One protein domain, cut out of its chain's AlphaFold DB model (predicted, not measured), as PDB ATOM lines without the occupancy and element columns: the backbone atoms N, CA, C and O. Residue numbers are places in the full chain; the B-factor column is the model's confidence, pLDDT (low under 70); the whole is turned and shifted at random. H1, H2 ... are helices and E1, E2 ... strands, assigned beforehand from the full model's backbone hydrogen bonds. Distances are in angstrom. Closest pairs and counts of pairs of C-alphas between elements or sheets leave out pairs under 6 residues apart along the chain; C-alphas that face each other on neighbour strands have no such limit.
ATOM      1  N   LEU A   3     -68.816  72.124   4.850       97.75
ATOM      2  CA  LEU A   3     -67.431  71.673   4.993       97.75
ATOM      3  C   LEU A   3     -66.949  71.145   3.637       97.75
ATOM      4  O   LEU A   3     -67.415  70.107   3.172       97.75
ATOM      5  N   ALA A   4     -65.999  71.847   3.029       97.25
ATOM      6  CA  ALA A   4     -65.362  71.470   1.774       97.25
ATOM      7  C   ALA A   4     -64.203  70.487   2.045       97.25
ATOM      8  O   ALA A   4     -63.023  70.837   2.018       97.25
ATOM      9  N   SER A   5     -64.555  69.260   2.437       95.12
ATOM     10  CA  SER A   5     -63.618  68.194   2.787       95.12
ATOM     11  C   SER A   5     -64.250  66.803   2.717       95.12
ATOM     12  O   SER A   5     -65.376  66.612   3.163       95.12
ATOM     13  N   ALA A   6     -63.467  65.810   2.279       93.81
ATOM     14  CA  ALA A   6     -63.784  64.381   2.416       93.81
ATOM     15  C   ALA A   6     -63.443  63.783   3.802       93.81
ATOM     16  O   ALA A   6     -63.622  62.590   4.029       93.81
ATOM     17  N   SER A   7     -62.905  64.568   4.740       94.38
ATOM     18  CA  SER A   7     -62.440  64.050   6.029       94.38
ATOM     19  C   SER A   7     -63.601  63.735   6.972       94.38
ATOM     20  O   SER A   7     -64.166  64.634   7.600       94.38
ATOM     21  N   GLU A   8     -63.879  62.444   7.159       95.12
ATOM     22  CA  GLU A   8     -64.885  61.959   8.111       95.12
ATOM     23  C   GLU A   8     -64.618  62.472   9.536       95.12
ATOM     24  O   GLU A   8     -65.519  62.970  10.208       95.12
ATOM     25  N   ARG A   9     -63.349  62.466   9.971       95.12
ATOM     26  CA  ARG A   9     -62.941  63.003  11.279       95.12
ATOM     27  C   ARG A   9     -63.377  64.458  11.471       95.12
ATOM     28  O   ARG A   9     -63.901  64.800  12.529       95.12
ATOM     29  N   ARG A  10     -63.147  65.321  10.472       95.75
ATOM     30  CA  ARG A  10     -63.537  66.740  10.540       95.75
ATOM     31  C   ARG A  10     -65.050  66.904  10.509       95.75
ATOM     32  O   ARG A  10     -65.569  67.699  11.287       95.75
ATOM     33  N   HIS A  11     -65.738  66.143   9.658       96.25
ATOM     34  CA  HIS A  11     -67.194  66.165   9.578       96.25
ATOM     35  C   HIS A  11     -67.831  65.815  10.928       96.25
ATOM     36  O   HIS A  11     -68.546  66.647  11.479       96.25
ATOM     37  N   LEU A  12     -67.489  64.661  11.510       95.69
ATOM     38  CA  LEU A  12     -68.054  64.202  12.784       95.69
ATOM     39  C   LEU A  12     -67.757  65.169  13.938       95.69
ATOM     40  O   LEU A  12     -68.620  65.444  14.775       95.69
ATOM     41  N   TRP A  13     -66.534  65.706  13.993       94.75
ATOM     42  CA  TRP A  13     -66.147  66.652  15.038       94.75
ATOM     43  C   TRP A  13     -66.918  67.976  14.943       94.75
ATOM     44  O   TRP A  13     -67.372  68.494  15.968       94.75
ATOM     45  N   LEU A  14     -67.084  68.516  13.730       95.62
ATOM     46  CA  LEU A  14     -67.811  69.767  13.501       95.62
ATOM     47  C   LEU A  14     -69.316  69.579  13.666       95.62
ATOM     48  O   LEU A  14     -69.947  70.386  14.343       95.62
ATOM     49  N   GLU A  15     -69.888  68.516  13.099       95.25
ATOM     50  CA  GLU A  15     -71.324  68.238  13.156       95.25
ATOM     51  C   GLU A  15     -71.811  68.191  14.606       95.25
ATOM     52  O   GLU A  15     -72.781  68.863  14.955       95.25
ATOM     53  N   LYS A  16     -71.082  67.483  15.479       93.88
ATOM     54  CA  LYS A  16     -71.401  67.412  16.907       93.88
ATOM     55  C   LYS A  16     -71.494  68.803  17.548       93.88
ATOM     56  O   LYS A  16     -72.472  69.095  18.227       93.88
ATOM     57  N   ARG A  17     -70.499  69.667  17.318       93.88
ATOM     58  CA  ARG A  17     -70.417  71.009  17.932       93.88
ATOM     59  C   ARG A  17     -71.379  72.027  17.326       93.88
ATOM     60  O   ARG A  17     -71.757  72.985  17.996       93.88
ATOM     61  N   LEU A  18     -71.721  71.867  16.051       93.38
ATOM     62  CA  LEU A  18     -72.643  72.756  15.346       93.38
ATOM     63  C   LEU A  18     -74.099  72.396  15.642       93.38
ATOM     64  O   LEU A  18     -74.916  73.299  15.798       93.38
ATOM     65  N   ARG A  19     -74.405  71.109  15.838       90.25
ATOM     66  CA  ARG A  19     -75.729  70.651  16.281       90.25
ATOM     67  C   ARG A  19     -76.104  71.218  17.651       90.25
ATOM     68  O   ARG A  19     -77.236  71.643  17.837       90.25
ATOM     69  N   GLU A  20     -75.146  71.301  18.577       91.06
ATOM     70  CA  GLU A  20     -75.311  71.970  19.883       91.06
ATOM     71  C   GLU A  20     -75.648  73.471  19.760       91.06
ATOM     72  O   GLU A  20     -76.103  74.082  20.721       91.06
ATOM     73  N   ARG A  21     -75.425  74.065  18.581       90.94
ATOM     74  CA  ARG A  21     -75.697  75.469  18.248       90.94
ATOM     75  C   ARG A  21     -76.822  75.640  17.224       90.94
ATOM     76  O   ARG A  21     -76.951  76.723  16.666       90.94
ATOM     77  N   GLU A  22     -77.582  74.581  16.940       92.56
ATOM     78  CA  GLU A  22     -78.682  74.588  15.961       92.56
ATOM     79  C   GLU A  22     -78.241  74.960  14.527       92.56
ATOM     80  O   GLU A  22     -79.036  75.412  13.706       92.56
ATOM     81  N   LEU A  23     -76.964  74.736  14.195       91.56
ATOM     82  CA  LEU A  23     -76.413  74.976  12.861       91.56
ATOM     83  C   LEU A  23     -76.344  73.675  12.059       91.56
ATOM     84  O   LEU A  23     -75.807  72.666  12.519       91.56
ATOM     85  N   THR A  24     -76.828  73.720  10.816       92.81
ATOM     86  CA  THR A  24     -76.757  72.579   9.892       92.81
ATOM     87  C   THR A  24     -75.421  72.561   9.148       92.81
ATOM     88  O   THR A  24     -74.982  73.578   8.593       92.81
ATOM     89  N   LEU A  25     -74.792  71.384   9.114       95.31
ATOM     90  CA  LEU A  25     -73.540  71.126   8.411       95.31
ATOM     91  C   LEU A  25     -73.758  70.127   7.274       95.31
ATOM     92  O   LEU A  25     -74.182  69.000   7.511       95.31
ATOM     93  N   THR A  26     -73.378  70.508   6.061       95.12
ATOM     94  CA  THR A  26     -73.183  69.577   4.942       95.12
ATOM     95  C   THR A  26     -71.690  69.391   4.699       95.12
ATOM     96  O   THR A  26     -70.914  70.323   4.901       95.12
ATOM     97  N   ALA A  27     -71.256  68.196   4.297       96.19
ATOM     98  CA  ALA A  27     -69.855  67.926   3.978       96.19
ATOM     99  C   ALA A  27     -69.733  67.265   2.608       96.19
ATOM    100  O   ALA A  27     -70.453  66.316   2.307       96.19
ATOM    101  N   ALA A  28     -68.821  67.779   1.791       95.50
ATOM    102  CA  ALA A  28     -68.460  67.213   0.501       95.50
ATOM    103  C   ALA A  28     -67.017  67.618   0.164       95.50
ATOM    104  O   ALA A  28     -66.607  68.719   0.543       95.50
ATOM    105  N   PRO A  29     -66.229  66.773  -0.523       96.25
ATOM    106  CA  PRO A  29     -64.948  67.205  -1.071       96.25
ATOM    107  C   PRO A  29     -65.129  68.333  -2.090       96.25
ATOM    108  O   PRO A  29     -66.198  68.477  -2.685       96.25
ATOM    109  N   LEU A  30     -64.057  69.095  -2.300       96.00
ATOM    110  CA  LEU A  30     -63.957  69.979  -3.458       96.00
ATOM    111  C   LEU A  30     -63.919  69.140  -4.744       96.00
ATOM    112  O   LEU A  30     -63.397  68.024  -4.754       96.00
ATOM    113  N   LEU A  31     -64.481  69.683  -5.819       93.69
ATOM    114  CA  LEU A  31     -64.491  69.106  -7.162       93.69
ATOM    115  C   LEU A  31     -63.129  69.237  -7.844       93.69
ATOM    116  O   LEU A  31     -62.758  68.382  -8.647       93.69
ATOM    117  N   ALA A  32     -62.407  70.320  -7.550       90.62
ATOM    118  CA  ALA A  32     -61.048  70.500  -8.031       90.62
ATOM    119  C   ALA A  32     -60.139  69.423  -7.425       90.62
ATOM    120  O   ALA A  32     -60.221  69.134  -6.228       90.62
ATOM    121  N   ALA A  33     -59.270  68.847  -8.254       85.81
ATOM    122  CA  ALA A  33     -58.208  67.981  -7.767       85.81
ATOM    123  C   ALA A  33     -57.281  68.772  -6.831       85.81
ATOM    124  O   ALA A  33     -57.095  69.977  -7.014       85.81
ATOM    125  N   GLU A  34     -56.707  68.098  -5.832       78.62
ATOM    126  CA  GLU A  34     -55.676  68.727  -5.010       78.62
ATOM    127  C   GLU A  34     -54.445  69.023  -5.877       78.62
ATOM    128  O   GLU A  34     -54.014  68.188  -6.676       78.62
ATOM    129  N   GLU A  35     -53.922  70.240  -5.751       80.38
ATOM    130  CA  GLU A  35     -52.685  70.647  -6.410       80.38
ATOM    131  C   GLU A  35     -51.482  69.944  -5.768       80.38
ATOM    132  O   GLU A  35     -51.524  69.543  -4.602       80.38
ATOM    133  N   GLU A  36     -50.399  69.803  -6.536       81.31
ATOM    134  CA  GLU A  36     -49.143  69.253  -6.027       81.31
ATOM    135  C   GLU A  36     -48.643  70.097  -4.846       81.31
ATOM    136  O   GLU A  36     -48.638  71.331  -4.895       81.31
ATOM    137  N   GLN A  37     -48.220  69.430  -3.775       80.50
ATOM    138  CA  GLN A  37     -47.728  70.119  -2.589       80.50
ATOM    139  C   GLN A  37     -46.463  70.910  -2.918       80.50
ATOM    140  O   GLN A  37     -45.533  70.410  -3.553       80.50
ATOM    141  N   VAL A  38     -46.401  72.148  -2.430       87.38
ATOM    142  CA  VAL A  38     -45.165  72.929  -2.475       87.38
ATOM    143  C   VAL A  38     -44.137  72.242  -1.578       87.38
ATOM    144  O   VAL A  38     -44.385  72.033  -0.395       87.38
ATOM    145  N   THR A  39     -42.973  71.911  -2.129       87.00
ATOM    146  CA  THR A  39     -41.873  71.265  -1.396       87.00
ATOM    147  C   THR A  39     -40.684  72.205  -1.225       87.00
ATOM    148  O   THR A  39     -40.460  73.073  -2.067       87.00
ATOM    149  N   GLY A  40     -39.867  71.991  -0.189       90.38
ATOM    150  CA  GLY A  40     -38.622  72.746   0.016       90.38
ATOM    151  C   GLY A  40     -38.800  74.106   0.697       90.38
ATOM    152  O   GLY A  40     -37.853  74.883   0.755       90.38
ATOM    153  N   VAL A  41     -39.993  74.374   1.229       95.94
ATOM    154  CA  VAL A  41     -40.295  75.478   2.157       95.94
ATOM    155  C   VAL A  41     -40.750  74.900   3.493       95.94
ATOM    156  O   VAL A  41     -41.100  73.722   3.559       95.94
ATOM    157  N   GLU A  42     -40.780  75.710   4.546       97.31
ATOM    158  CA  GLU A  42     -41.255  75.293   5.871       97.31
ATOM    159  C   GLU A  42     -42.667  74.682   5.805       97.31
ATOM    160  O   GLU A  42     -43.549  75.215   5.128       97.31
ATOM    161  N   VAL A  43     -42.932  73.597   6.542       97.00
ATOM    162  CA  VAL A  43     -44.231  72.884   6.500       97.00
ATOM    163  C   VAL A  43     -45.419  73.803   6.802       97.00
ATOM    164  O   VAL A  43     -46.487  73.666   6.201       97.00
ATOM    165  N   ARG A  44     -45.240  74.808   7.665       97.00
ATOM    166  CA  ARG A  44     -46.247  75.854   7.902       97.00
ATOM    167  C   ARG A  44     -46.653  76.584   6.615       97.00
ATOM    168  O   ARG A  44     -47.833  76.876   6.420       97.00
ATOM    169  N   GLU A  45     -45.686  76.904   5.763       97.31
ATOM    170  CA  GLU A  45     -45.909  77.571   4.478       97.31
ATOM    171  C   GLU A  45     -46.556  76.618   3.470       97.31
ATOM    172  O   GLU A  45     -47.453  77.035   2.742       97.31
ATOM    173  N   GLN A  46     -46.200  75.328   3.500       96.69
ATOM    174  CA  GLN A  46     -46.849  74.291   2.683       96.69
ATOM    175  C   GLN A  46     -48.348  74.170   3.001       96.69
ATOM    176  O   GLN A  46     -49.180  74.141   2.089       96.69
ATOM    177  N   VAL A  47     -48.715  74.173   4.291       96.31
ATOM    178  CA  VAL A  47     -50.123  74.215   4.729       96.31
ATOM    179  C   VAL A  47     -50.802  75.487   4.227       96.31
ATOM    180  O   VAL A  47     -51.927  75.429   3.735       96.31
ATOM    181  N   GLY A  48     -50.127  76.635   4.325       96.75
ATOM    182  CA  GLY A  48     -50.647  77.909   3.825       96.75
ATOM    183  C   GLY A  48     -50.934  77.888   2.322       96.75
ATOM    184  O   GLY A  48     -52.014  78.303   1.905       96.75
ATOM    185  N   ALA A  49     -50.007  77.356   1.525       95.81
ATOM    186  CA  ALA A  49     -50.158  77.217   0.079       95.81
ATOM    187  C   ALA A  49     -51.314  76.272  -0.285       95.81
ATOM    188  O   ALA A  49     -52.196  76.639  -1.060       95.81
ATOM    189  N   THR A  50     -51.378  75.098   0.352       94.69
ATOM    190  CA  THR A  50     -52.452  74.116   0.124       94.69
ATOM    191  C   THR A  50     -53.819  74.684   0.507       94.69
ATOM    192  O   THR A  50     -54.811  74.512  -0.204       94.69
ATOM    193  N   LEU A  51     -53.890  75.407   1.626       96.06
ATOM    194  CA  LEU A  51     -55.111  76.061   2.079       96.06
ATOM    195  C   LEU A  51     -55.560  77.169   1.115       96.06
ATOM    196  O   LEU A  51     -56.760  77.300   0.873       96.06
ATOM    197  N   ALA A  52     -54.622  77.929   0.539       95.81
ATOM    198  CA  ALA A  52     -54.915  78.938  -0.477       95.81
ATOM    199  C   ALA A  52     -55.473  78.310  -1.766       95.81
ATOM    200  O   ALA A  52     -56.481  78.789  -2.282       95.81
ATOM    201  N   GLY A  53     -54.903  77.193  -2.232       96.06
ATOM    202  CA  GLY A  53     -55.456  76.436  -3.362       96.06
ATOM    203  C   GLY A  53     -56.880  75.938  -3.084       96.06
ATOM    204  O   GLY A  53     -57.797  76.151  -3.879       96.06
ATOM    205  N   LYS A  54     -57.118  75.369  -1.892       96.31
ATOM    206  CA  LYS A  54     -58.459  74.930  -1.454       96.31
ATOM    207  C   LYS A  54     -59.459  76.088  -1.374       96.31
ATOM    208  O   LYS A  54     -60.626  75.915  -1.727       96.31
ATOM    209  N   LEU A  55     -59.020  77.260  -0.918       96.56
ATOM    210  CA  LEU A  55     -59.825  78.480  -0.882       96.56
ATOM    211  C   LEU A  55     -60.262  78.906  -2.291       96.56
ATOM    212  O   LEU A  55     -61.447  79.160  -2.510       96.56
ATOM    213  N   GLU A  56     -59.335  78.958  -3.247       95.94
ATOM    214  CA  GLU A  56     -59.655  79.366  -4.617       95.94
ATOM    215  C   GLU A  56     -60.558  78.348  -5.323       95.94
ATOM    216  O   GLU A  56     -61.557  78.739  -5.933       95.94
ATOM    217  N   ALA A  57     -60.328  77.047  -5.130       96.38
ATOM    218  CA  ALA A  57     -61.240  76.003  -5.596       96.38
ATOM    219  C   ALA A  57     -62.659  76.164  -5.016       96.38
ATOM    220  O   ALA A  57     -63.648  76.140  -5.754       96.38
ATOM    221  N   ALA A  58     -62.779  76.411  -3.706       96.50
ATOM    222  CA  ALA A  58     -64.070  76.644  -3.062       96.50
ATOM    223  C   ALA A  58     -64.789  77.881  -3.627       96.50
ATOM    224  O   ALA A  58     -66.004  77.846  -3.842       96.50
ATOM    225  N   ARG A  59     -64.055  78.968  -3.895       95.75
ATOM    226  CA  ARG A  59     -64.592  80.188  -4.520       95.75
ATOM    227  C   ARG A  59     -65.074  79.937  -5.942       95.75
ATOM    228  O   ARG A  59     -66.140  80.424  -6.313       95.75
ATOM    229  N   MET A  60     -64.316  79.181  -6.732       95.06
ATOM    230  CA  MET A  60     -64.720  78.802  -8.086       95.06
ATOM    231  C   MET A  60     -66.017  77.995  -8.073       95.06
ATOM    232  O   MET A  60     -66.943  78.330  -8.808       95.06
ATOM    233  N   GLU A  61     -66.136  76.996  -7.197       95.94
ATOM    234  CA  GLU A  61     -67.379  76.233  -7.054       95.94
ATOM    235  C   GLU A  61     -68.568  77.095  -6.642       95.94
ATOM    236  O   GLU A  61     -69.655  76.931  -7.190       95.94
ATOM    237  N   LEU A  62     -68.380  78.016  -5.691       94.94
ATOM    238  CA  LEU A  62     -69.442  78.924  -5.257       94.94
ATOM    239  C   LEU A  62     -69.910  79.821  -6.406       94.94
ATOM    240  O   LEU A  62     -71.112  79.966  -6.606       94.94
ATOM    241  N   ARG A  63     -68.977  80.358  -7.204       93.94
ATOM    242  CA  ARG A  63     -69.308  81.145  -8.401       93.94
ATOM    243  C   ARG A  63     -70.078  80.311  -9.420       93.94
ATOM    244  O   ARG A  63     -71.066  80.793  -9.963       93.94
ATOM    245  N   LEU A  64     -69.656  79.074  -9.681       95.00
ATOM    246  CA  LEU A  64     -70.354  78.180 -10.610       95.00
ATOM    247  C   LEU A  64     -71.761  77.827 -10.113       95.00
ATOM    248  O   LEU A  64     -72.709  77.872 -10.894       95.00
ATOM    249  N   ALA A  65     -71.907  77.533  -8.820       94.06
ATOM    250  CA  ALA A  65     -73.197  77.263  -8.196       94.06
ATOM    251  C   ALA A  65     -74.136  78.476  -8.284       94.06
ATOM    252  O   ALA A  65     -75.303  78.317  -8.637       94.06
ATOM    253  N   GLU A  66     -73.616  79.684  -8.047       93.38
ATOM    254  CA  GLU A  66     -74.371  80.934  -8.171       93.38
ATOM    255  C   GLU A  66     -74.854  81.165  -9.609       93.38
ATOM    256  O   GLU A  66     -76.038  81.413  -9.829       93.38
ATOM    257  N   HIS A  67     -73.974  81.001 -10.605       94.19
ATOM    258  CA  HIS A  67     -74.337  81.135 -12.022       94.19
ATOM    259  C   HIS A  67     -75.367  80.089 -12.471       94.19
ATOM    260  O   HIS A  67     -76.201  80.375 -13.329       94.19
ATOM    261  N   ALA A  68     -75.325  78.886 -11.896       96.12
ATOM    262  CA  ALA A  68     -76.287  77.821 -12.160       96.12
ATOM    263  C   ALA A  68     -77.620  77.991 -11.401       96.12
ATOM    264  O   ALA A  68     -78.536  77.192 -11.595       96.12
ATOM    265  N   GLY A  69     -77.750  79.012 -10.545       95.00
ATOM    266  CA  GLY A  69     -78.949  79.252  -9.740       95.00
ATOM    267  C   GLY A  69     -79.149  78.240  -8.607       95.00
ATOM    268  O   GLY A  69     -80.277  78.039  -8.159       95.00
ATOM    269  N   HIS A  70     -78.080  77.578  -8.155       93.69
ATOM    270  CA  HIS A  70     -78.130  76.690  -6.998       93.69
ATOM    271  C   HIS A  70     -78.165  77.480  -5.686       93.69
ATOM    272  O   HIS A  70     -77.614  78.576  -5.577       93.69
ATOM    273  N   GLU A  71     -78.787  76.891  -4.666       91.44
ATOM    274  CA  GLU A  71     -78.752  77.435  -3.313       91.44
ATOM    275  C   GLU A  71     -77.310  77.441  -2.785       91.44
ATOM    276  O   GLU A  71     -76.600  76.432  -2.838       91.44
ATOM    277  N   LEU A  72     -76.872  78.598  -2.287       93.50
ATOM    278  CA  LEU A  72     -75.541  78.777  -1.723       93.50
ATOM    279  C   LEU A  72     -75.583  78.576  -0.204       93.50
ATOM    280  O   LEU A  72     -76.519  79.039   0.445       93.50
ATOM    281  N   PRO A  73     -74.561  77.941   0.395       94.12
ATOM    282  CA  PRO A  73     -74.463  77.860   1.848       94.12
ATOM    283  C   PRO A  73     -74.183  79.245   2.453       94.12
ATOM    284  O   PRO A  73     -73.535  80.068   1.820       94.12
ATOM    285  N   ASP A  74     -74.546  79.474   3.718       93.69
ATOM    286  CA  ASP A  74     -74.214  80.740   4.412       93.69
ATOM    287  C   ASP A  74     -72.703  80.934   4.621       93.69
ATOM    288  O   ASP A  74     -72.191  82.051   4.712       93.69
ATOM    289  N   ALA A  75     -71.986  79.815   4.738       95.62
ATOM    290  CA  ALA A  75     -70.552  79.776   4.961       95.62
ATOM    291  C   ALA A  75     -69.943  78.478   4.423       95.62
ATOM    292  O   ALA A  75     -70.583  77.417   4.471       95.62
ATOM    293  N   VAL A  76     -68.685  78.547   3.981       97.44
ATOM    294  CA  VAL A  76     -67.881  77.395   3.553       97.44
ATOM    295  C   VAL A  76     -66.600  77.318   4.374       97.44
ATOM    296  O   VAL A  76     -65.928  78.320   4.578       97.44
ATOM    297  N   LEU A  77     -66.245  76.124   4.837       97.94
ATOM    298  CA  LEU A  77     -65.006  75.866   5.563       97.94
ATOM    299  C   LEU A  77     -64.106  74.948   4.749       97.94
ATOM    300  O   LEU A  77     -64.505  73.829   4.425       97.94
ATOM    301  N   VAL A  78     -62.883  75.394   4.486       97.69
ATOM    302  CA  VAL A  78     -61.795  74.550   3.981       97.69
ATOM    303  C   VAL A  78     -60.752  74.383   5.078       97.69
ATOM    304  O   VAL A  78     -60.575  75.257   5.927       97.69
ATOM    305  N   ALA A  79     -60.075  73.241   5.085       96.62
ATOM    306  CA  ALA A  79     -58.983  73.003   6.014       96.62
ATOM    307  C   ALA A  79     -57.988  71.991   5.457       96.62
ATOM    308  O   ALA A  79     -58.355  71.103   4.670       96.62
ATOM    309  N   ASP A  80     -56.759  72.114   5.933       95.19
ATOM    310  CA  ASP A  80     -55.624  71.281   5.581       95.19
ATOM    311  C   ASP A  80     -54.814  70.906   6.826       95.19
ATOM    312  O   ASP A  80     -54.860  71.605   7.844       95.19
ATOM    313  N   THR A  81     -54.133  69.764   6.791       94.88
ATOM    314  CA  THR A  81     -53.338  69.285   7.923       94.88
ATOM    315  C   THR A  81     -52.121  68.532   7.418       94.88
ATOM    316  O   THR A  81     -52.280  67.524   6.732       94.88
ATOM    317  N   LEU A  82     -50.933  68.965   7.837       95.56
ATOM    318  CA  LEU A  82     -49.664  68.298   7.555       95.56
ATOM    319  C   LEU A  82     -48.928  67.991   8.856       95.56
ATOM    320  O   LEU A  82     -49.031  68.722   9.844       95.56
ATOM    321  N   VAL A  83     -48.183  66.890   8.857       96.62
ATOM    322  CA  VAL A  83     -47.284  66.528   9.953       96.62
ATOM    323  C   VAL A  83     -45.869  66.905   9.541       96.62
ATOM    324  O   VAL A  83     -45.426  66.511   8.473       96.62
ATOM    325  N   GLU A  84     -45.171  67.673  10.362       96.81
ATOM    326  CA  GLU A  84     -43.769  68.022  10.143       96.81
ATOM    327  C   GLU A  84     -42.867  66.827  10.460       96.81
ATOM    328  O   GLU A  84     -43.091  66.113  11.446       96.81
ATOM    329  N   ASP A  85     -41.851  66.603   9.631       95.00
ATOM    330  CA  ASP A  85     -40.843  65.602   9.928       95.00
ATOM    331  C   ASP A  85     -40.047  65.999  11.183       95.00
ATOM    332  O   ASP A  85     -39.592  67.138  11.281       95.00
ATOM    333  N   PRO A  86     -39.828  65.087  12.149       94.50
ATOM    334  CA  PRO A  86     -39.086  65.421  13.363       94.50
ATOM    335  C   PRO A  86     -37.657  65.932  13.126       94.50
ATOM    336  O   PRO A  86     -37.109  66.595  14.007       94.50
ATOM    337  N   ASP A  87     -37.046  65.576  11.990       93.38
ATOM    338  CA  ASP A  87     -35.652  65.899  11.680       93.38
ATOM    339  C   ASP A  87     -35.513  66.978  10.585       93.38
ATOM    340  O   ASP A  87     -34.399  67.447  10.350       93.38
ATOM    341  N   ASP A  88     -36.605  67.367   9.911       94.62
ATOM    342  CA  ASP A  88     -36.584  68.313   8.785       94.62
ATOM    343  C   ASP A  88     -37.878  69.145   8.691       94.62
ATOM    344  O   ASP A  88     -38.933  68.667   8.271       94.62
ATOM    345  N   THR A  89     -37.771  70.435   9.009       94.56
ATOM    346  CA  THR A  89     -38.884  71.400   8.992       94.56
ATOM    347  C   THR A  89     -39.414  71.722   7.591       94.56
ATOM    348  O   THR A  89     -40.454  72.370   7.465       94.56
ATOM    349  N   HIS A  90     -38.732  71.270   6.533       96.00
ATOM    350  CA  HIS A  90     -39.137  71.444   5.135       96.00
ATOM    351  C   HIS A  90     -39.784  70.181   4.551       96.00
ATOM    352  O   HIS A  90     -40.261  70.194   3.410       96.00
ATOM    353  N   GLN A  91     -39.823  69.085   5.313       94.19
ATOM    354  CA  GLN A  91     -40.447  67.833   4.912       94.19
ATOM    355  C   GLN A  91     -41.747  67.624   5.686       94.19
ATOM    356  O   GLN A  91     -41.768  67.585   6.915       94.19
ATOM    357  N   SER A  92     -42.846  67.457   4.953       94.00
ATOM    358  CA  SER A  92     -44.122  67.042   5.523       94.00
ATOM    359  C   SER A  92     -44.365  65.550   5.299       94.00
ATOM    360  O   SER A  92     -43.956  64.954   4.303       94.00
ATOM    361  N   LEU A  93     -45.054  64.936   6.255       92.00
ATOM    362  CA  LEU A  93     -45.632  63.610   6.149       92.00
ATOM    363  C   LEU A  93     -47.140  63.789   5.910       92.00
ATOM    364  O   LEU A  93     -47.883  64.202   6.806       92.00
ATOM    365  N   GLY A  94     -47.568  63.526   4.674       85.25
ATOM    366  CA  GLY A  94     -48.959  63.636   4.227       85.25
ATOM    367  C   GLY A  94     -49.835  62.440   4.614       85.25
ATOM    368  O   GLY A  94     -49.555  61.703   5.558       85.25
ATOM    369  N   GLN A  95     -50.932  62.233   3.885       88.44
ATOM    370  CA  GLN A  95     -51.727  61.014   4.030       88.44
ATOM    371  C   GLN A  95     -50.960  59.827   3.428       88.44
ATOM    372  O   GLN A  95     -50.518  59.937   2.289       88.44
ATOM    373  N   PRO A  96     -50.820  58.694   4.141       91.94
ATOM    374  CA  PRO A  96     -50.112  57.557   3.586       91.94
ATOM    375  C   PRO A  96     -50.883  56.883   2.440       91.94
ATOM    376  O   PRO A  96     -52.063  56.569   2.604       91.94
ATOM    377  N   ASP A  97     -50.191  56.542   1.351       91.38
ATOM    378  CA  ASP A  97     -50.738  55.818   0.188       91.38
ATOM    379  C   ASP A  97     -51.036  54.336   0.483       91.38
ATOM    380  O   ASP A  97     -51.710  53.641  -0.278       91.38
ATOM    381  N   GLY A  98     -50.523  53.813   1.600       94.94
ATOM    382  CA  GLY A  98     -50.687  52.414   1.970       94.94
ATOM    383  C   GLY A  98     -50.070  52.050   3.315       94.94
ATOM    384  O   GLY A  98     -49.454  52.865   4.002       94.94
ATOM    385  N   ARG A  99     -50.230  50.778   3.697       96.69
ATOM    386  CA  ARG A  99     -49.779  50.258   5.000       96.69
ATOM    387  C   ARG A  99     -48.270  50.371   5.203       96.69
ATOM    388  O   ARG A  99     -47.839  50.645   6.316       96.69
ATOM    389  N   GLU A 100     -47.482  50.162   4.151       96.31
ATOM    390  CA  GLU A 100     -46.017  50.224   4.220       96.31
ATOM    391  C   GLU A 100     -45.531  51.652   4.485       96.31
ATOM    392  O   GLU A 100     -44.769  51.878   5.424       96.31
ATOM    393  N   GLN A 101     -46.048  52.630   3.732       95.12
ATOM    394  CA  GLN A 101     -45.739  54.044   3.943       95.12
ATOM    395  C   GLN A 101     -46.232  54.515   5.319       95.12
ATOM    396  O   GLN A 101     -45.488  55.170   6.043       95.12
ATOM    397  N   ALA A 102     -47.428  54.086   5.743       95.38
ATOM    398  CA  ALA A 102     -47.943  54.365   7.083       95.38
ATOM    399  C   ALA A 102     -47.035  53.800   8.189       95.38
ATOM    400  O   ALA A 102     -46.750  54.488   9.167       95.38
ATOM    401  N   ALA A 103     -46.548  52.564   8.044       95.12
ATOM    402  CA  ALA A 103     -45.610  51.968   8.993       95.12
ATOM    403  C   ALA A 103     -44.284  52.741   9.032       95.12
ATOM    404  O   ALA A 103     -43.775  53.021  10.118       95.12
ATOM    405  N   GLY A 104     -43.762  53.149   7.870       94.25
ATOM    406  CA  GLY A 104     -42.581  54.005   7.765       94.25
ATOM    407  C   GLY A 104     -42.764  55.346   8.480       94.25
ATOM    408  O   GLY A 104     -41.924  55.721   9.297       94.25
ATOM    409  N   MET A 105     -43.894  56.021   8.257       95.06
ATOM    410  CA  MET A 105     -44.252  57.259   8.958       95.06
ATOM    411  C   MET A 105     -44.356  57.053  10.473       95.06
ATOM    412  O   MET A 105     -43.839  57.862  11.233       95.06
ATOM    413  N   LEU A 106     -44.973  55.967  10.950       94.44
ATOM    414  CA  LEU A 106     -45.088  55.696  12.389       94.44
ATOM    415  C   LEU A 106     -43.733  55.397  13.042       94.44
ATOM    416  O   LEU A 106     -43.459  55.898  14.131       94.44
ATOM    417  N   LEU A 107     -42.872  54.614  12.382       93.94
ATOM    418  CA  LEU A 107     -41.494  54.389  12.829       93.94
ATOM    419  C   LEU A 107     -40.708  55.696  12.858       93.94
ATOM    420  O   LEU A 107     -39.922  55.921  13.778       93.94
ATOM    421  N   ARG A 108     -40.961  56.578  11.883       93.19
ATOM    422  CA  ARG A 108     -40.408  57.925  11.870       93.19
ATOM    423  C   ARG A 108     -40.906  58.689  13.108       93.19
ATOM    424  O   ARG A 108     -40.121  59.032  13.972       93.19
ATOM    425  N   LEU A 109     -42.200  58.850  13.321       94.94
ATOM    426  CA  LEU A 109     -42.732  59.681  14.413       94.94
ATOM    427  C   LEU A 109     -42.523  59.113  15.834       94.94
ATOM    428  O   LEU A 109     -42.586  59.843  16.825       94.94
ATOM    429  N   SER A 110     -42.276  57.811  15.949       93.94
ATOM    430  CA  SER A 110     -42.120  57.092  17.213       93.94
ATOM    431  C   SER A 110     -41.019  57.664  18.117       93.94
ATOM    432  O   SER A 110     -39.854  57.751  17.736       93.94
ATOM    433  N   GLY A 111     -41.378  57.978  19.365       93.19
ATOM    434  CA  GLY A 111     -40.476  58.485  20.403       93.19
ATOM    435  C   GLY A 111     -39.964  59.904  20.153       93.19
ATOM    436  O   GLY A 111     -39.098  60.370  20.894       93.19
ATOM    437  N   ARG A 112     -40.478  60.585  19.123       93.50
ATOM    438  CA  ARG A 112     -40.031  61.910  18.701       93.50
ATOM    439  C   ARG A 112     -41.148  62.931  18.798       93.50
ATOM    440  O   ARG A 112     -42.305  62.652  18.477       93.50
ATOM    441  N   ARG A 113     -40.774  64.135  19.232       95.50
ATOM    442  CA  ARG A 113     -41.651  65.303  19.195       95.50
ATOM    443  C   ARG A 113     -41.663  65.863  17.780       95.50
ATOM    444  O   ARG A 113     -40.603  66.044  17.200       95.50
ATOM    445  N   HIS A 114     -42.847  66.146  17.270       96.00
ATOM    446  CA  HIS A 114     -43.064  66.736  15.954       96.00
ATOM    447  C   HIS A 114     -44.227  67.721  16.012       96.00
ATOM    448  O   HIS A 114     -45.022  67.701  16.961       96.00
ATOM    449  N   LEU A 115     -44.324  68.596  15.014       97.75
ATOM    450  CA  LEU A 115     -45.447  69.512  14.873       97.75
ATOM    451  C   LEU A 115     -46.501  68.918  13.945       97.75
ATOM    452  O   LEU A 115     -46.202  68.387  12.882       97.75
ATOM    453  N   VAL A 116     -47.759  69.032  14.351       97.88
ATOM    454  CA  VAL A 116     -48.901  68.868  13.455       97.88
ATOM    455  C   VAL A 116     -49.424  70.259  13.159       97.88
ATOM    456  O   VAL A 116     -49.862  70.954  14.077       97.88
ATOM    457  N   TRP A 117     -49.360  70.661  11.897       98.00
ATOM    458  CA  TRP A 117     -49.843  71.945  11.412       98.00
ATOM    459  C   TRP A 117     -51.254  71.791  10.867       98.00
ATOM    460  O   TRP A 117     -51.521  70.886  10.078       98.00
ATOM    461  N   SER A 118     -52.160  72.679  11.269       96.81
ATOM    462  CA  SER A 118     -53.523  72.731  10.750       96.81
ATOM    463  C   SER A 118     -53.826  74.124  10.222       96.81
ATOM    464  O   SER A 118     -53.745  75.112  10.951       96.81
ATOM    465  N   GLY A 119     -54.219  74.189   8.955       97.81
ATOM    466  CA  GLY A 119     -54.720  75.389   8.301       97.81
ATOM    467  C   GLY A 119     -56.236  75.326   8.181       97.81
ATOM    468  O   GLY A 119     -56.784  74.273   7.865       97.81
ATOM    469  N   THR A 120     -56.927  76.430   8.441       98.06
ATOM    470  CA  THR A 120     -58.384  76.533   8.283       98.06
ATOM    471  C   THR A 120     -58.742  77.875   7.667       98.06
ATOM    472  O   THR A 120     -58.225  78.899   8.106       98.06
ATOM    473  N   THR A 121     -59.656  77.882   6.699       98.44
ATOM    474  CA  THR A 121     -60.222  79.110   6.137       98.44
ATOM    475  C   THR A 121     -61.736  79.042   6.147       98.44
ATOM    476  O   THR A 121     -62.331  78.082   5.650       98.44
ATOM    477  N   LEU A 122     -62.351  80.084   6.703       97.75
ATOM    478  CA  LEU A 122     -63.787  80.301   6.685       97.75
ATOM    479  C   LEU A 122     -64.122  81.339   5.612       97.75
ATOM    480  O   LEU A 122     -63.624  82.462   5.648       97.75
ATOM    481  N   LEU A 123     -64.979  80.944   4.681       97.69
ATOM    482  CA  LEU A 123     -65.621  81.792   3.690       97.69
ATOM    483  C   LEU A 123     -67.016  82.162   4.189       97.69
ATOM    484  O   LEU A 123     -67.820  81.271   4.473       97.69
ATOM    485  N   THR A 124     -67.314  83.454   4.244       95.88
ATOM    486  CA  THR A 124     -68.645  83.990   4.565       95.88
ATOM    487  C   THR A 124     -69.070  85.001   3.517       95.88
ATOM    488  O   THR A 124     -68.227  85.654   2.897       95.88
ATOM    489  N   ARG A 125     -70.380  85.153   3.336       88.69
ATOM    490  CA  ARG A 125     -70.925  86.155   2.426       88.69
ATOM    491  C   ARG A 125     -70.935  87.533   3.086       88.69
ATOM    492  O   ARG A 125     -71.548  87.709   4.136       88.69
ATOM    493  N   ASP A 126     -70.275  88.493   2.452       85.19
ATOM    494  CA  ASP A 126     -70.501  89.924   2.660       85.19
ATOM    495  C   ASP A 126     -71.377  90.457   1.508       85.19
ATOM    496  O   ASP A 126     -71.555  89.774   0.499       85.19
ATOM    497  N   ALA A 127     -71.947  91.656   1.646       74.94
ATOM    498  CA  ALA A 127     -73.011  92.222   0.810       74.94
ATOM    499  C   ALA A 127     -72.817  92.095  -0.718       74.94
ATOM    500  O   ALA A 127     -73.809  92.106  -1.447       74.94
ATOM    501  N   ALA A 128     -71.577  91.967  -1.206       78.00
ATOM    502  CA  ALA A 128     -71.266  91.795  -2.625       78.00
ATOM    503  C   ALA A 128     -70.250  90.681  -2.954       78.00
ATOM    504  O   ALA A 128     -70.069  90.393  -4.134       78.00
ATOM    505  N   ASP A 129     -69.573  90.071  -1.974       85.06
ATOM    506  CA  ASP A 129     -68.497  89.107  -2.256       85.06
ATOM    507  C   ASP A 129     -68.280  88.102  -1.111       85.06
ATOM    508  O   ASP A 129     -68.785  88.244   0.006       85.06
ATOM    509  N   TRP A 130     -67.497  87.070  -1.402       92.31
ATOM    510  CA  TRP A 130     -67.031  86.072  -0.455       92.31
ATOM    511  C   TRP A 130     -65.746  86.523   0.237       92.31
ATOM    512  O   TRP A 130     -64.637  86.427  -0.307       92.31
ATOM    513  N   VAL A 131     -65.890  86.944   1.489       95.25
ATOM    514  CA  VAL A 131     -64.758  87.290   2.349       95.25
ATOM    515  C   VAL A 131     -64.223  86.039   3.040       95.25
ATOM    516  O   VAL A 131     -64.980  85.148   3.430       95.25
ATOM    517  N   SER A 132     -62.900  85.961   3.170       96.44
ATOM    518  CA  SER A 132     -62.207  84.819   3.766       96.44
ATOM    519  C   SER A 132     -61.405  85.233   4.990       96.44
ATOM    520  O   SER A 132     -60.672  86.221   4.949       96.44
ATOM    521  N   GLN A 133     -61.476  84.430   6.045       97.69
ATOM    522  CA  GLN A 133     -60.603  84.526   7.211       97.69
ATOM    523  C   GLN A 133     -59.830  83.218   7.349       97.69
ATOM    524  O   GLN A 133     -60.436  82.148   7.289       97.69
ATOM    525  N   SER A 134     -58.510  83.301   7.511       97.69
ATOM    526  CA  SER A 134     -57.620  82.138   7.540       97.69
ATOM    527  C   SER A 134     -56.806  82.097   8.824       97.69
ATOM    528  O   SER A 134     -56.313  83.123   9.291       97.69
ATOM    529  N   TRP A 135     -56.612  80.892   9.348       98.44
ATOM    530  CA  TRP A 135     -55.816  80.615  10.537       98.44
ATOM    531  C   TRP A 135     -54.893  79.430  10.273       98.44
ATOM    532  O   TRP A 135     -55.287  78.462   9.622       98.44
ATOM    533  N   ILE A 136     -53.668  79.513  10.789       98.12
ATOM    534  CA  ILE A 136     -52.698  78.417  10.776       98.12
ATOM    535  C   ILE A 136     -52.204  78.233  12.203       98.12
ATOM    536  O   ILE A 136     -51.646  79.158  12.794       98.12
ATOM    537  N   GLU A 137     -52.404  77.035  12.731       98.31
ATOM    538  CA  GLU A 137     -52.058  76.660  14.096       98.31
ATOM    539  C   GLU A 137     -51.202  75.392  14.093       98.31
ATOM    540  O   GLU A 137     -51.188  74.638  13.116       98.31
ATOM    541  N   SER A 138     -50.498  75.143  15.198       97.94
ATOM    542  CA  SER A 138     -49.753  73.903  15.392       97.94
ATOM    543  C   SER A 138     -49.947  73.313  16.779       97.94
ATOM    544  O   SER A 138     -50.233  74.008  17.755       97.94
ATOM    545  N   ALA A 139     -49.761  71.999  16.859       97.94
ATOM    546  CA  ALA A 139     -49.676  71.262  18.107       97.94
ATOM    547  C   ALA A 139     -48.406  70.410  18.112       97.94
ATOM    548  O   ALA A 139     -48.096  69.744  17.127       97.94
ATOM    549  N   THR A 140     -47.682  70.396  19.233       97.44
ATOM    550  CA  THR A 140     -46.592  69.434  19.419       97.44
ATOM    551  C   THR A 140     -47.148  68.078  19.841       97.44
ATOM    552  O   THR A 140     -47.889  67.989  20.819       97.44
ATOM    553  N   VAL A 141     -46.732  67.022  19.148       96.69
ATOM    554  CA  VAL A 141     -47.157  65.638  19.377       96.69
ATOM    555  C   VAL A 141     -45.935  64.753  19.629       96.69
ATOM    556  O   VAL A 141     -44.885  64.960  19.031       96.69
ATOM    557  N   GLU A 142     -46.061  63.772  20.526       95.00
ATOM    558  CA  GLU A 142     -45.072  62.708  20.764       95.00
ATOM    559  C   GLU A 142     -45.806  61.363  20.778       95.00
ATOM    560  O   GLU A 142     -46.787  61.193  21.506       95.00
ATOM    561  N   VAL A 143     -45.334  60.397  19.986       89.06
ATOM    562  CA  VAL A 143     -45.882  59.033  19.973       89.06
ATOM    563  C   VAL A 143     -45.011  58.143  20.860       89.06
ATOM    564  O   VAL A 143     -43.912  57.754  20.473       89.06
ATOM    565  N   CYS A 144     -45.483  57.812  22.061       83.44
ATOM    566  CA  CYS A 144     -44.746  56.978  23.018       83.44
ATOM    567  C   CYS A 144     -45.105  55.488  22.887       83.44
ATOM    568  O   CYS A 144     -46.280  55.134  22.919       83.44
TER     569      CYS A 144
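What this domain is: This is residues 3 to 144 of the 164 residues of an uncharacterized protein of Euryarchaeota archaeon (UniProt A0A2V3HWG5). A twisted sheet of three long strands, E2, E4 and E5, with the short E3 at one edge, curls like part of a barrel round one long helix, H2. H3 packs on one end of this sheet, while H1 and the short E1 lie off it; residues 17 to 22 and 64 to 69 stick out. The printed part has 142 residues, with three named helices and five named strands in the order H1 E1 H2 E2 E3 H3 E4 E5. The sheet runs E3 E2 E4 E5, all antiparallel, and the class is mixed, helices and strands. The whole is only just compact, close to loose, with a radius of gyration of the C-alphas of 16.9 A and spans of 51 by 35 by 26 A.

Where its parts are: H1 is residues 8 to 19, 16.1 A long, with C-alpha 8 at (-64.885, 61.959, 8.111). E1 is residues 26 to 28. H2, residues 43 to 67, is the longest helix at 36.3 A, with C-alpha 43 at (-44.231, 72.884, 6.500). E2, residues 75 to 85, is 33.3 A long; E3 is residues 88 to 93 and H3 is residues 99 to 109. E4, residues 113 to 126, measures 41.4 A, and E5, residues 129 to 142, measures 42.1 A, with C-alpha 142 at (-45.072, 62.708, 20.764).

How they stand to each other: E4 and E5 form an antiparallel hairpin, with N 116 and O 139 within hydrogen-bond range at 2.9 A. E2 and E4 are antiparallel at 165 degrees, with N 80 and O 119 at 2.9 A. E2 and E3 form the other hairpin, with N 93 and O 83 at 2.7 A. Pairing is staggered: E2 pairs with E4 over residues 75 to 83 and with E3 over 83 to 85. H2 is on one face of the sheet, giving two layers, a helix and a sheet; its closest C-alphas to E2 are those of Leu 51 and Asp 80, 5.9 A. H3 is on the sheet too, its C-alphas closest to E3 being Met 105 and Leu 93, 7.1 A. E3, H3 and E4 make a split strand-helix-strand unit, two strands of one sheet joined through a helix and not neighbours, with E2 between them in the sheet; its crossover is right-handed. H1 is not on the sheet and is apart from H2 and H3. The closest C-alphas of H1 and E1 are those of His 11 and Ala 27, 6.4 A; E1 pairs with no named strand. Every O i to N i+4 pair is within hydrogen-bond range in H2 and H3; in H1, 7 of 8 are.

The domain as a whole: The two C-alphas farthest apart are those of Gly 69 and Gly 111, 53.1 A. The printed part has no cut. The link from E1 to H2, residues 29 to 42, is long. Mean pLDDT of the printed part is 94.0, and no printed residue is under 70.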